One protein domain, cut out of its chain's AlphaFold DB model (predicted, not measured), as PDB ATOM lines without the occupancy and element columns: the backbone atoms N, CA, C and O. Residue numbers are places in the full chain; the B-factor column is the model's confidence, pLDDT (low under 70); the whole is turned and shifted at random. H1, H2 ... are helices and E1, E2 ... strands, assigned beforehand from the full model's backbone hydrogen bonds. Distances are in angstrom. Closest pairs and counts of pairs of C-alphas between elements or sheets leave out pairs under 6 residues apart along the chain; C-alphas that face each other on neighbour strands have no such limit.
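Overview. This is residues 395 to 479 of the 481 residues of an uncharacterized protein of Aeromonas schubertii (UniProt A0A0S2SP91). A small, loose head of helices carries one long arm, the two-stranded hairpin of E1 and E2, which reaches out from the head and makes much of the length. In the head H4 packs steeply across H1, H2 meets H1 on a few residues, H5 sits to one side near H1, and the short H3 lies at the foot of the arm. The printed part has 85 residues, with five named helices and two named strands in the order H1 H2 H3 E1 E2 H4 H5; the sheet is E1 - E2, antiparallel, and the class is mixed, helices and strands. The whole is only just loose, close to compact, with a radius of gyration of the C-alphas of 14.5 A, and is elongated, spanning 47 by 28 by 20 A.

Arrangement. Start at H1, residues 395 to 409, and look on to H2, residues 414 to 423. They form a helical hairpin and only just touch, with 3 pairs of C-alphas within 8 A, through residues 403 to 407 of H1 alone; the closest C-alphas, of Leu 406 and Leu 414, are 5.7 A apart, and the helices run opposite ways at a steep tilt of 41 degrees. H3, residues 429 to 432, is close to H2 but not clearly touching, with the C-alphas of Ala 417 and Leu 429 closest at 6.6 A. Next come E1, residues 435 to 441, and E2, residues 444 to 450, a hairpin of antiparallel neighbours at 147 degrees between directions; find N 437 and O 448 at 2.8 A and N 446 and O 439 at 2.9 A, within hydrogen-bond range. Both strands are apart from H1 and from H2. H4, residues 456 to 465, touches H1, with the C-alphas of Ala 395 and Ala 461 closest at 4.5 A; they run opposite ways at a steep tilt of 69 degrees, only just short of about perpendicular. H5, residues 470 to 478, is close to H1 but not clearly touching, at 7.3 A between the C-alphas of Gln 404 and Leu 476, and is apart from H4. In H1, H2, H4 and H5 every O i to N i+4 pair is within hydrogen-bond range; H3 is too short for such a pair.

Along the chain. Find C-alpha 395 at (46.709, -19.953, -89.897); from there H1 runs 21.0 A to C-alpha 409. H2 measures 14.6 A and H3 5.0 A. E1 begins at C-alpha 435, at (20.127, -19.319, -84.634), and runs 18.4 A; E2 runs 18.5 A. H4 measures 14.3 A, and H5, 12.4 A, ends at C-alpha 478, at (39.989, -0.322, -83.926).

Size, cuts and confidence. Look for the two C-alphas farthest apart at Asn 443 and Leu 471, 48.3 A. The printed part has no cut, and the six links between its elements are tight. The mean pLDDT of the printed part is 91.8, and one residue, Gly 426, is under 70.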
ATOM      1  N   ALA A 395      47.606 -19.782 -91.039       92.19
ATOM      2  CA  ALA A 395      46.709 -19.953 -89.897       92.19
ATOM      3  C   ALA A 395      46.340 -18.608 -89.242       92.19
ATOM      4  O   ALA A 395      45.168 -18.338 -88.984       92.19
ATOM      5  N   LEU A 396      47.305 -17.702 -89.037       90.88
ATOM      6  CA  LEU A 396      47.000 -16.376 -88.491       90.88
ATOM      7  C   LEU A 396      46.136 -15.552 -89.450       90.88
ATOM      8  O   LEU A 396      45.159 -14.953 -88.998       90.88
ATOM      9  N   LYS A 397      46.420 -15.576 -90.760       93.12
ATOM     10  CA  LYS A 397      45.616 -14.859 -91.768       93.12
ATOM     11  C   LYS A 397      44.164 -15.327 -91.759       93.12
ATOM     12  O   LYS A 397      43.253 -14.504 -91.666       93.12
ATOM     13  N   LEU A 398      43.953 -16.641 -91.802       94.62
ATOM     14  CA  LEU A 398      42.622 -17.242 -91.771       94.62
ATOM     15  C   LEU A 398      41.904 -16.960 -90.448       94.62
ATOM     16  O   LEU A 398      40.708 -16.665 -90.462       94.62
ATOM     17  N   SER A 399      42.623 -16.966 -89.317       93.94
ATOM     18  CA  SER A 399      42.052 -16.595 -88.017       93.94
ATOM     19  C   SER A 399      41.569 -15.140 -88.000       93.94
ATOM     20  O   SER A 399      40.457 -14.873 -87.551       93.94
ATOM     21  N   HIS A 400      42.349 -14.195 -88.545       93.56
ATOM     22  CA  HIS A 400      41.975 -12.777 -88.593       93.56
ATOM     23  C   HIS A 400      40.745 -12.565 -89.471       93.56
ATOM     24  O   HIS A 400      39.801 -11.905 -89.045       93.56
ATOM     25  N   GLN A 401      40.712 -13.195 -90.647       93.31
ATOM     26  CA  GLN A 401      39.548 -13.161 -91.532       93.31
ATOM     27  C   GLN A 401      38.301 -13.744 -90.861       93.31
ATOM     28  O   GLN A 401      37.208 -13.210 -91.030       93.31
ATOM     29  N   ALA A 402      38.450 -14.821 -90.083       94.75
ATOM     30  CA  ALA A 402      37.340 -15.408 -89.346       94.75
ATOM     31  C   ALA A 402      36.820 -14.461 -88.255       94.75
ATOM     32  O   ALA A 402      35.613 -14.250 -88.170       94.75
ATOM     33  N   TYR A 403      37.701 -13.841 -87.461       94.88
ATOM     34  CA  TYR A 403      37.286 -12.866 -86.448       94.88
ATOM     35  C   TYR A 403      36.634 -11.620 -87.060       94.88
ATOM     36  O   TYR A 403      35.613 -11.163 -86.551       94.88
ATOM     37  N   GLN A 404      37.175 -11.110 -88.168       93.31
ATOM     38  CA  GLN A 404      36.587  -9.986 -88.894       93.31
ATOM     39  C   GLN A 404      35.193 -10.336 -89.427       93.31
ATOM     40  O   GLN A 404      34.246  -9.595 -89.206       93.31
ATOM     41  N   LYS A 405      35.029 -11.518 -90.029       95.12
ATOM     42  CA  LYS A 405      33.727 -12.011 -90.492       95.12
ATOM     43  C   LYS A 405      32.714 -12.157 -89.352       95.12
ATOM     44  O   LYS A 405      31.544 -11.839 -89.538       95.12
ATOM     45  N   LEU A 406      33.144 -12.618 -88.175       94.38
ATOM     46  CA  LEU A 406      32.272 -12.712 -87.000       94.38
ATOM     47  C   LEU A 406      31.796 -11.335 -86.515       94.38
ATOM     48  O   LEU A 406      30.652 -11.243 -86.084       94.38
ATOM     49  N   LEU A 407      32.638 -10.299 -86.601       91.62
ATOM     50  CA  LEU A 407      32.261  -8.916 -86.284       91.62
ATOM     51  C   LEU A 407      31.326  -8.309 -87.336       91.62
ATOM     52  O   LEU A 407      30.302  -7.730 -86.981       91.62
ATOM     53  N   ASP A 408      31.661  -8.474 -88.616       90.56
ATOM     54  CA  ASP A 408      30.947  -7.837 -89.727       90.56
ATOM     55  C   ASP A 408      29.535  -8.420 -89.935       90.56
ATOM     56  O   ASP A 408      28.642  -7.743 -90.447       90.56
ATOM     57  N   GLU A 409      29.308  -9.688 -89.569       92.75
ATOM     58  CA  GLU A 409      28.042 -10.376 -89.841       92.75
ATOM     59  C   GLU A 409      27.031 -10.339 -88.685       92.75
ATOM     60  O   GLU A 409      25.821 -10.431 -88.943       92.75
ATOM     61  N   ASP A 410      27.465 -10.231 -87.423       92.38
ATOM     62  CA  ASP A 410      26.561 -10.161 -86.267       92.38
ATOM     63  C   ASP A 410      27.197  -9.516 -85.027       92.38
ATOM     64  O   ASP A 410      28.304  -9.855 -84.622       92.38
ATOM     65  N   TYR A 411      26.425  -8.677 -84.334       88.50
ATOM     66  CA  TYR A 411      26.868  -8.007 -83.111       88.50
ATOM     67  C   TYR A 411      27.008  -8.922 -81.877       88.50
ATOM     68  O   TYR A 411      27.388  -8.450 -80.809       88.50
ATOM     69  N   HIS A 412      26.667 -10.211 -81.974       89.12
ATOM     70  CA  HIS A 412      26.663 -11.124 -80.823       89.12
ATOM     71  C   HIS A 412      27.460 -12.409 -81.047       89.12
ATOM     72  O   HIS A 412      27.433 -13.297 -80.195       89.12
ATOM     73  N   TRP A 413      28.160 -12.552 -82.174       93.88
ATOM     74  CA  TRP A 413      28.876 -13.791 -82.484       93.88
ATOM     75  C   TRP A 413      30.289 -13.862 -81.904       93.88
ATOM     76  O   TRP A 413      30.746 -14.958 -81.580       93.88
ATOM     77  N   LEU A 414      30.967 -12.728 -81.708       93.94
ATOM     78  CA  LEU A 414      32.360 -12.725 -81.255       93.94
ATOM     79  C   LEU A 414      32.522 -13.265 -79.821       93.94
ATOM     80  O   LEU A 414      33.361 -14.131 -79.577       93.94
ATOM     81  N   LEU A 415      31.690 -12.812 -78.876       92.94
ATOM     82  CA  LEU A 415      31.734 -13.239 -77.470       92.94
ATOM     83  C   LEU A 415      31.593 -14.767 -77.280       92.94
ATOM     84  O   LEU A 415      32.476 -15.382 -76.671       92.94
ATOM     85  N   PRO A 416      30.522 -15.420 -77.775       92.06
ATOM     86  CA  PRO A 416      30.378 -16.867 -77.653       92.06
ATOM     87  C   PRO A 416      31.453 -17.638 -78.429       92.06
ATOM     88  O   PRO A 416      31.840 -18.714 -77.973       92.06
ATOM     89  N   ALA A 417      31.964 -17.103 -79.546       93.00
ATOM     90  CA  ALA A 417      33.074 -17.716 -80.273       93.00
ATOM     91  C   ALA A 417      34.350 -17.757 -79.422       93.00
ATOM     92  O   ALA A 417      34.928 -18.826 -79.235       93.00
ATOM     93  N   VAL A 418      34.745 -16.625 -78.830       93.19
ATOM     94  CA  VAL A 418      35.922 -16.562 -77.949       93.19
ATOM     95  C   VAL A 418      35.742 -17.452 -76.718       93.19
ATOM     96  O   VAL A 418      36.651 -18.199 -76.373       93.19
ATOM     97  N   SER A 419      34.545 -17.486 -76.122       91.50
ATOM     98  CA  SER A 419      34.261 -18.363 -74.975       91.50
ATOM     99  C   SER A 419      34.418 -19.860 -75.288       91.50
ATOM    100  O   SER A 419      34.767 -20.643 -74.402       91.50
ATOM    101  N   VAL A 420      34.154 -20.291 -76.526       90.81
ATOM    102  CA  VAL A 420      34.414 -21.677 -76.968       90.81
ATOM    103  C   VAL A 420      35.907 -21.935 -77.069       90.81
ATOM    104  O   VAL A 420      36.380 -22.964 -76.587       90.81
ATOM    105  N   LEU A 421      36.633 -21.005 -77.691       91.25
ATOM    106  CA  LEU A 421      38.072 -21.120 -77.900       91.25
ATOM    107  C   LEU A 421      38.824 -21.147 -76.565       91.25
ATOM    108  O   LEU A 421      39.705 -21.984 -76.397       91.25
ATOM    109  N   ASP A 422      38.407 -20.340 -75.586       89.31
ATOM    110  CA  ASP A 422      38.959 -20.349 -74.223       89.31
ATOM    111  C   ASP A 422      38.822 -21.708 -73.531       89.31
ATOM    112  O   ASP A 422      39.707 -22.134 -72.792       89.31
ATOM    113  N   LYS A 423      37.704 -22.405 -73.755       87.62
ATOM    114  CA  LYS A 423      37.451 -23.718 -73.145       87.62
ATOM    115  C   LYS A 423      38.154 -24.859 -73.879       87.62
ATOM    116  O   LYS A 423      38.223 -25.959 -73.336       87.62
ATOM    117  N   GLY A 424      38.610 -24.637 -75.114       83.06
ATOM    118  CA  GLY A 424      39.247 -25.662 -75.942       83.06
ATOM    119  C   GLY A 424      38.347 -26.865 -76.257       83.06
ATOM    120  O   GLY A 424      38.853 -27.941 -76.559       83.06
ATOM    121  N   THR A 425      37.016 -26.725 -76.185       72.25
ATOM    122  CA  THR A 425      36.072 -27.863 -76.272       72.25
ATOM    123  C   THR A 425      35.943 -28.469 -77.670       72.25
ATOM    124  O   THR A 425      35.248 -29.468 -77.841       72.25
ATOM    125  N   GLY A 426      36.606 -27.896 -78.681       68.00
ATOM    126  CA  GLY A 426      36.603 -28.401 -80.058       68.00
ATOM    127  C   GLY A 426      35.240 -28.337 -80.759       68.00
ATOM    128  O   GLY A 426      35.118 -28.869 -81.864       68.00
ATOM    129  N   GLU A 427      34.247 -27.693 -80.133       80.44
ATOM    130  CA  GLU A 427      32.888 -27.518 -80.645       80.44
ATOM    131  C   GLU A 427      32.882 -26.824 -82.014       80.44
ATOM    132  O   GLU A 427      33.685 -25.928 -82.283       80.44
ATOM    133  N   ASP A 428      31.954 -27.233 -82.882       84.88
ATOM    134  CA  ASP A 428      31.763 -26.596 -84.183       84.88
ATOM    135  C   ASP A 428      31.094 -25.223 -84.004       84.88
ATOM    136  O   ASP A 428      29.905 -25.120 -83.680       84.88
ATOM    137  N   LEU A 429      31.873 -24.159 -84.222       89.88
ATOM    138  CA  LEU A 429      31.409 -22.775 -84.123       89.88
ATOM    139  C   LEU A 429      30.241 -22.489 -85.071       89.88
ATOM    140  O   LEU A 429      29.346 -21.728 -84.705       89.88
ATOM    141  N   ASN A 430      30.203 -23.118 -86.252       92.38
ATOM    142  CA  ASN A 430      29.115 -22.900 -87.204       92.38
ATOM    143  C   ASN A 430      27.770 -23.356 -86.639       92.38
ATOM    144  O   ASN A 430      26.770 -22.671 -86.840       92.38
ATOM    145  N   GLN A 431      27.753 -24.473 -85.912       91.19
ATOM    146  CA  GLN A 431      26.537 -25.014 -85.303       91.19
ATOM    147  C   GLN A 431      26.173 -24.273 -84.021       91.19
ATOM    148  O   GLN A 431      25.004 -23.983 -83.784       91.19
ATOM    149  N   LYS A 432      27.166 -23.937 -83.192       91.38
ATOM    150  CA  LYS A 432      26.919 -23.282 -81.904       91.38
ATOM    151  C   LYS A 432      26.373 -21.863 -82.049       91.38
ATOM    152  O   LYS A 432      25.550 -21.439 -81.243       91.38
ATOM    153  N   LEU A 433      26.861 -21.126 -83.044       93.31
ATOM    154  CA  LEU A 433      26.466 -19.739 -83.293       93.31
ATOM    155  C   LEU A 433      25.208 -19.629 -84.161       93.31
ATOM    156  O   LEU A 433      24.680 -18.528 -84.331       93.31
ATOM    157  N   ALA A 434      24.731 -20.747 -84.716       94.38
ATOM    158  CA  ALA A 434      23.541 -20.763 -85.542       94.38
ATOM    159  C   ALA A 434      22.282 -20.487 -84.713       94.38
ATOM    160  O   ALA A 434      22.050 -21.081 -83.660       94.38
ATOM    161  N   TYR A 435      21.431 -19.602 -85.221       95.19
ATOM    162  CA  TYR A 435      20.127 -19.319 -84.634       95.19
ATOM    163  C   TYR A 435      19.084 -19.083 -85.726       95.19
ATOM    164  O   TYR A 435      19.409 -18.789 -86.876       95.19
ATOM    165  N   ARG A 436      17.801 -19.246 -85.386       95.31
ATOM    166  CA  ARG A 436      16.699 -19.114 -86.350       95.31
ATOM    167  C   ARG A 436      16.009 -17.765 -86.232       95.31
ATOM    168  O   ARG A 436      15.658 -17.342 -85.134       95.31
ATOM    169  N   LEU A 437      15.752 -17.141 -87.376       94.19
ATOM    170  CA  LEU A 437      15.020 -15.889 -87.508       94.19
ATOM    171  C   LEU A 437      13.744 -16.094 -88.333       94.19
ATOM    172  O   LEU A 437      13.763 -16.825 -89.328       94.19
ATOM    173  N   PRO A 438      12.625 -15.459 -87.944       95.62
ATOM    174  CA  PRO A 438      11.407 -15.490 -88.737       95.62
ATOM    175  C   PRO A 438      11.561 -14.618 -89.990       95.62
ATOM    176  O   PRO A 438      11.910 -13.442 -89.905       95.62
ATOM    177  N   LEU A 439      11.237 -15.180 -91.152       94.88
ATOM    178  CA  LEU A 439      11.069 -14.470 -92.414       94.88
ATOM    179  C   LEU A 439       9.614 -14.608 -92.858       94.88
ATOM    180  O   LEU A 439       9.122 -15.715 -93.089       94.88
ATOM    181  N   GLN A 440       8.922 -13.478 -92.981       93.56
ATOM    182  CA  GLN A 440       7.572 -13.459 -93.522       93.56
ATOM    183  C   GLN A 440       7.638 -13.656 -95.040       93.56
ATOM    184  O   GLN A 440       8.088 -12.768 -95.761       93.56
ATOM    185  N   ALA A 441       7.199 -14.819 -95.513       91.56
ATOM    186  CA  ALA A 441       7.076 -15.129 -96.931       91.56
ATOM    187  C   ALA A 441       5.599 -15.150 -97.351       91.56
ATOM    188  O   ALA A 441       4.692 -15.171 -96.514       91.56
ATOM    189  N   GLU A 442       5.352 -15.190 -98.661       88.62
ATOM    190  CA  GLU A 442       3.997 -15.248 -99.231       88.62
ATOM    191  C   GLU A 442       3.189 -16.458 -98.721       88.62
ATOM    192  O   GLU A 442       1.978 -16.364 -98.545       88.62
ATOM    193  N   ASN A 443       3.867 -17.563 -98.389       90.06
ATOM    194  CA  ASN A 443       3.251 -18.811 -97.920       90.06
ATOM    195  C   ASN A 443       3.188 -18.934 -96.380       90.06
ATOM    196  O   ASN A 443       2.907 -20.018 -95.866       90.06
ATOM    197  N   GLY A 444       3.474 -17.857 -95.637       91.75
ATOM    198  CA  GLY A 444       3.518 -17.832 -94.169       91.75
ATOM    199  C   GLY A 444       4.903 -17.504 -93.599       91.75
ATOM    200  O   GLY A 444       5.844 -17.190 -94.327       91.75
ATOM    201  N   THR A 445       5.034 -17.550 -92.272       92.44
ATOM    202  CA  THR A 445       6.306 -17.281 -91.585       92.44
ATOM    203  C   THR A 445       7.212 -18.513 -91.640       92.44
ATOM    204  O   THR A 445       6.887 -19.554 -91.067       92.44
ATOM    205  N   ALA A 446       8.364 -18.398 -92.299       92.31
ATOM    206  CA  ALA A 446       9.407 -19.421 -92.303       92.31
ATOM    207  C   ALA A 446      10.493 -19.067 -91.278       92.31
ATOM    208  O   ALA A 446      10.951 -17.931 -91.234       92.31
ATOM    209  N   TYR A 447      10.938 -20.028 -90.468       93.19
ATOM    210  CA  TYR A 447      12.051 -19.823 -89.536       93.19
ATOM    211  C   TYR A 447      13.352 -20.284 -90.188       93.19
ATOM    212  O   TYR A 447      13.660 -21.477 -90.188       93.19
ATOM    213  N   LEU A 448      14.085 -19.339 -90.775       93.31
ATOM    214  CA  LEU A 448      15.340 -19.594 -91.476       93.31
ATOM    215  C   LEU A 448      16.522 -19.481 -90.521       93.31
ATOM    216  O   LEU A 448      16.523 -18.669 -89.602       93.31
ATOM    217  N   GLU A 449      17.539 -20.300 -90.746       94.94
ATOM    218  CA  GLU A 449      18.739 -20.327 -89.918       94.94
ATOM    219  C   GLU A 449      19.793 -19.344 -90.437       94.94
ATOM    220  O   GLU A 449      20.163 -19.380 -91.615       94.94
ATOM    221  N   LYS A 450      20.282 -18.477 -89.547       95.25
ATOM    222  CA  LYS A 450      21.472 -17.653 -89.749       95.25
ATOM    223  C   LYS A 450      22.634 -18.324 -89.020       95.25
ATOM    224  O   LYS A 450      22.527 -18.633 -87.838       95.25
ATOM    225  N   SER A 451      23.737 -18.528 -89.726       94.50
ATOM    226  CA  SER A 451      24.967 -19.155 -89.225       94.50
ATOM    227  C   SER A 451      26.171 -18.431 -89.834       94.50
ATOM    228  O   SER A 451      26.046 -18.005 -90.988       94.50
ATOM    229  N   PRO A 452      27.334 -18.371 -89.169       92.88
ATOM    230  CA  PRO A 452      28.500 -17.650 -89.687       92.88
ATOM    231  C   PRO A 452      29.099 -18.286 -90.952       92.88
ATOM    232  O   PRO A 452      29.687 -17.595 -91.774       92.88
ATOM    233  N   ARG A 453      28.918 -19.597 -91.172       93.44
ATOM    234  CA  ARG A 453      29.453 -20.317 -92.350       93.44
ATOM    235  C   ARG A 453      30.958 -20.076 -92.547       93.44
ATOM    236  O   ARG A 453      31.402 -19.736 -93.643       93.44
ATOM    237  N   LEU A 454      31.732 -20.237 -91.477       93.88
ATOM    238  CA  LEU A 454      33.192 -20.283 -91.537       93.88
ATOM    239  C   LEU A 454      33.631 -21.506 -92.348       93.88
ATOM    240  O   LEU A 454      33.028 -22.579 -92.220       93.88
ATOM    241  N   SER A 455      34.663 -21.350 -93.179       94.62
ATOM    242  CA  SER A 455      35.237 -22.480 -93.915       94.62
ATOM    243  C   SER A 455      35.929 -23.457 -92.959       94.62
ATOM    244  O   SER A 455      36.315 -23.094 -91.846       94.62
ATOM    245  N   GLN A 456      36.121 -24.703 -93.396       92.69
ATOM    246  CA  GLN A 456      36.838 -25.702 -92.601       92.69
ATOM    247  C   GLN A 456      38.263 -25.231 -92.254       92.69
ATOM    248  O   GLN A 456      38.688 -25.355 -91.110       92.69
ATOM    249  N   GLU A 457      38.954 -24.605 -93.209       93.81
ATOM    250  CA  GLU A 457      40.295 -24.036 -93.022       93.81
ATOM    251  C   GLU A 457      40.301 -22.912 -91.971       93.81
ATOM    252  O   GLU A 457      41.196 -22.852 -91.134       93.81
ATOM    253  N   GLN A 458      39.276 -22.050 -91.955       94.00
ATOM    254  CA  GLN A 458      39.127 -21.008 -90.931       94.00
ATOM    255  C   GLN A 458      38.876 -21.602 -89.542       94.00
ATOM    256  O   GLN A 458      39.433 -21.125 -88.556       94.00
ATOM    257  N   LEU A 459      38.060 -22.655 -89.447       92.19
ATOM    258  CA  LEU A 459      37.808 -23.347 -88.181       92.19
ATOM    259  C   LEU A 459      39.068 -24.038 -87.646       92.19
ATOM    260  O   LEU A 459      39.315 -24.008 -86.443       92.19
ATOM    261  N   GLU A 460      39.863 -24.652 -88.520       91.75
ATOM    262  CA  GLU A 460      41.144 -25.270 -88.161       91.75
ATOM    263  C   GLU A 460      42.166 -24.219 -87.720       91.75
ATOM    264  O   GLU A 460      42.771 -24.368 -86.659       91.75
ATOM    265  N   ALA A 461      42.262 -23.104 -88.443       93.25
ATOM    266  CA  ALA A 461      43.110 -21.974 -88.085       93.25
ATOM    267  C   ALA A 461      42.758 -21.364 -86.714       93.25
ATOM    268  O   ALA A 461      43.651 -21.042 -85.929       93.25
ATOM    269  N   LEU A 462      41.468 -21.230 -86.383       92.56
ATOM    270  CA  LEU A 462      41.025 -20.772 -85.059       92.56
ATOM    271  C   LEU A 462      41.402 -21.759 -83.944       92.56
ATOM    272  O   LEU A 462      41.738 -21.341 -82.839       92.56
ATOM    273  N   LYS A 463      41.379 -23.067 -84.224       89.81
ATOM    274  CA  LYS A 463      41.816 -24.096 -83.266       89.81
ATOM    275  C   LYS A 463      43.330 -24.078 -83.058       89.81
ATOM    276  O   LYS A 463      43.773 -24.249 -81.929       89.81
ATOM    277  N   GLU A 464      44.101 -23.869 -84.122       90.50
ATOM    278  CA  GLU A 464      45.565 -23.789 -84.071       90.50
ATOM    279  C   GLU A 464      46.044 -22.534 -83.334       90.50
ATOM    280  O   GLU A 464      46.911 -22.612 -82.467       90.50
ATOM    281  N   THR A 465      45.458 -21.379 -83.656       88.88
ATOM    282  CA  THR A 465      45.841 -20.083 -83.070       88.88
ATOM    283  C   THR A 465      45.298 -19.874 -81.656       88.88
ATOM    284  O   THR A 465      45.804 -19.021 -80.928       88.88
ATOM    285  N   GLY A 466      44.302 -20.664 -81.249       87.62
ATOM    286  CA  GLY A 466      43.707 -20.599 -79.923       87.62
ATOM    287  C   GLY A 466      42.893 -19.327 -79.687       87.62
ATOM    288  O   GLY A 466      42.493 -18.609 -80.609       87.62
ATOM    289  N   ALA A 467      42.602 -19.065 -78.414       88.44
ATOM    290  CA  ALA A 467      41.796 -17.918 -78.034       88.44
ATOM    291  C   ALA A 467      42.597 -16.608 -78.187       88.44
ATOM    292  O   ALA A 467      43.746 -16.537 -77.752       88.44
ATOM    293  N   PRO A 468      42.009 -15.551 -78.772       93.31
ATOM    294  CA  PRO A 468      42.738 -14.325 -79.073       93.31
ATOM    295  C   PRO A 468      43.050 -13.551 -77.787       93.31
ATOM    296  O   PRO A 468      42.249 -13.556 -76.845       93.31
ATOM    297  N   SER A 469      44.185 -12.850 -77.747       94.62
ATOM    298  CA  SER A 469      44.515 -11.932 -76.651       94.62
ATOM    299  C   SER A 469      43.555 -10.735 -76.619       94.62
ATOM    300  O   SER A 469      42.978 -10.355 -77.643       94.62
ATOM    301  N   GLN A 470      43.379 -10.099 -75.456       94.69
ATOM    302  CA  GLN A 470      42.569  -8.877 -75.357       94.69
ATOM    303  C   GLN A 470      43.178  -7.749 -76.203       94.69
ATOM    304  O   GLN A 470      42.443  -6.979 -76.815       94.69
ATOM    305  N   LEU A 471      44.513  -7.680 -76.302       95.50
ATOM    306  CA  LEU A 471      45.208  -6.722 -77.169       95.50
ATOM    307  C   LEU A 471      44.833  -6.916 -78.646       95.50
ATOM    308  O   LEU A 471      44.499  -5.946 -79.326       95.50
ATOM    309  N   LYS A 472      44.821  -8.165 -79.126       95.12
ATOM    310  CA  LYS A 472      44.399  -8.508 -80.489       95.12
ATOM    311  C   LYS A 472      42.943  -8.122 -80.749       95.12
ATOM    312  O   LYS A 472      42.638  -7.556 -81.793       95.12
ATOM    313  N   LEU A 473      42.052  -8.365 -79.788       95.19
ATOM    314  CA  LEU A 473      40.643  -7.975 -79.887       95.19
ATOM    315  C   LEU A 473      40.453  -6.449 -79.931       95.19
ATOM    316  O   LEU A 473      39.656  -5.963 -80.728       95.19
ATOM    317  N   LEU A 474      41.216  -5.685 -79.141       95.06
ATOM    318  CA  LEU A 474      41.201  -4.216 -79.190       95.06
ATOM    319  C   LEU A 474      41.707  -3.685 -80.541       95.06
ATOM    320  O   LEU A 474      41.128  -2.751 -81.093       95.06
ATOM    321  N   TYR A 475      42.751  -4.299 -81.107       95.31
ATOM    322  CA  TYR A 475      43.245  -3.956 -82.444       95.31
ATOM    323  C   TYR A 475      42.217  -4.272 -83.535       95.31
ATOM    324  O   TYR A 475      42.041  -3.486 -84.467       95.31
ATOM    325  N   LEU A 476      41.527  -5.407 -83.418       94.00
ATOM    326  CA  LEU A 476      40.452  -5.788 -84.326       94.00
ATOM    327  C   LEU A 476      39.297  -4.773 -84.254       94.00
ATOM    328  O   LEU A 476      38.838  -4.301 -85.291       94.00
ATOM    329  N   ALA A 477      38.889  -4.364 -83.047       93.62
ATOM    330  CA  ALA A 477      37.844  -3.359 -82.844       93.62
ATOM    331  C   ALA A 477      38.224  -1.971 -83.393       93.62
ATOM    332  O   ALA A 477      37.383  -1.293 -83.980       93.62
ATOM    333  N   GLU A 478      39.494  -1.556 -83.294       92.81
ATOM    334  CA  GLU A 478      39.989  -0.322 -83.926       92.81
ATOM    335  C   GLU A 478      40.128  -0.432 -85.462       92.81
ATOM    336  O   GLU A 478      40.267   0.588 -86.154       92.81
ATOM    337  N   GLY A 479      40.066  -1.639 -86.032       89.75
ATOM    338  CA  GLY A 479      40.333  -1.899 -87.451       89.75
ATOM    339  C   GLY A 479      41.810  -1.719 -87.812       89.75
ATOM    340  O   GLY A 479      42.137  -1.100 -88.826       89.75
TER     341      GLY A 479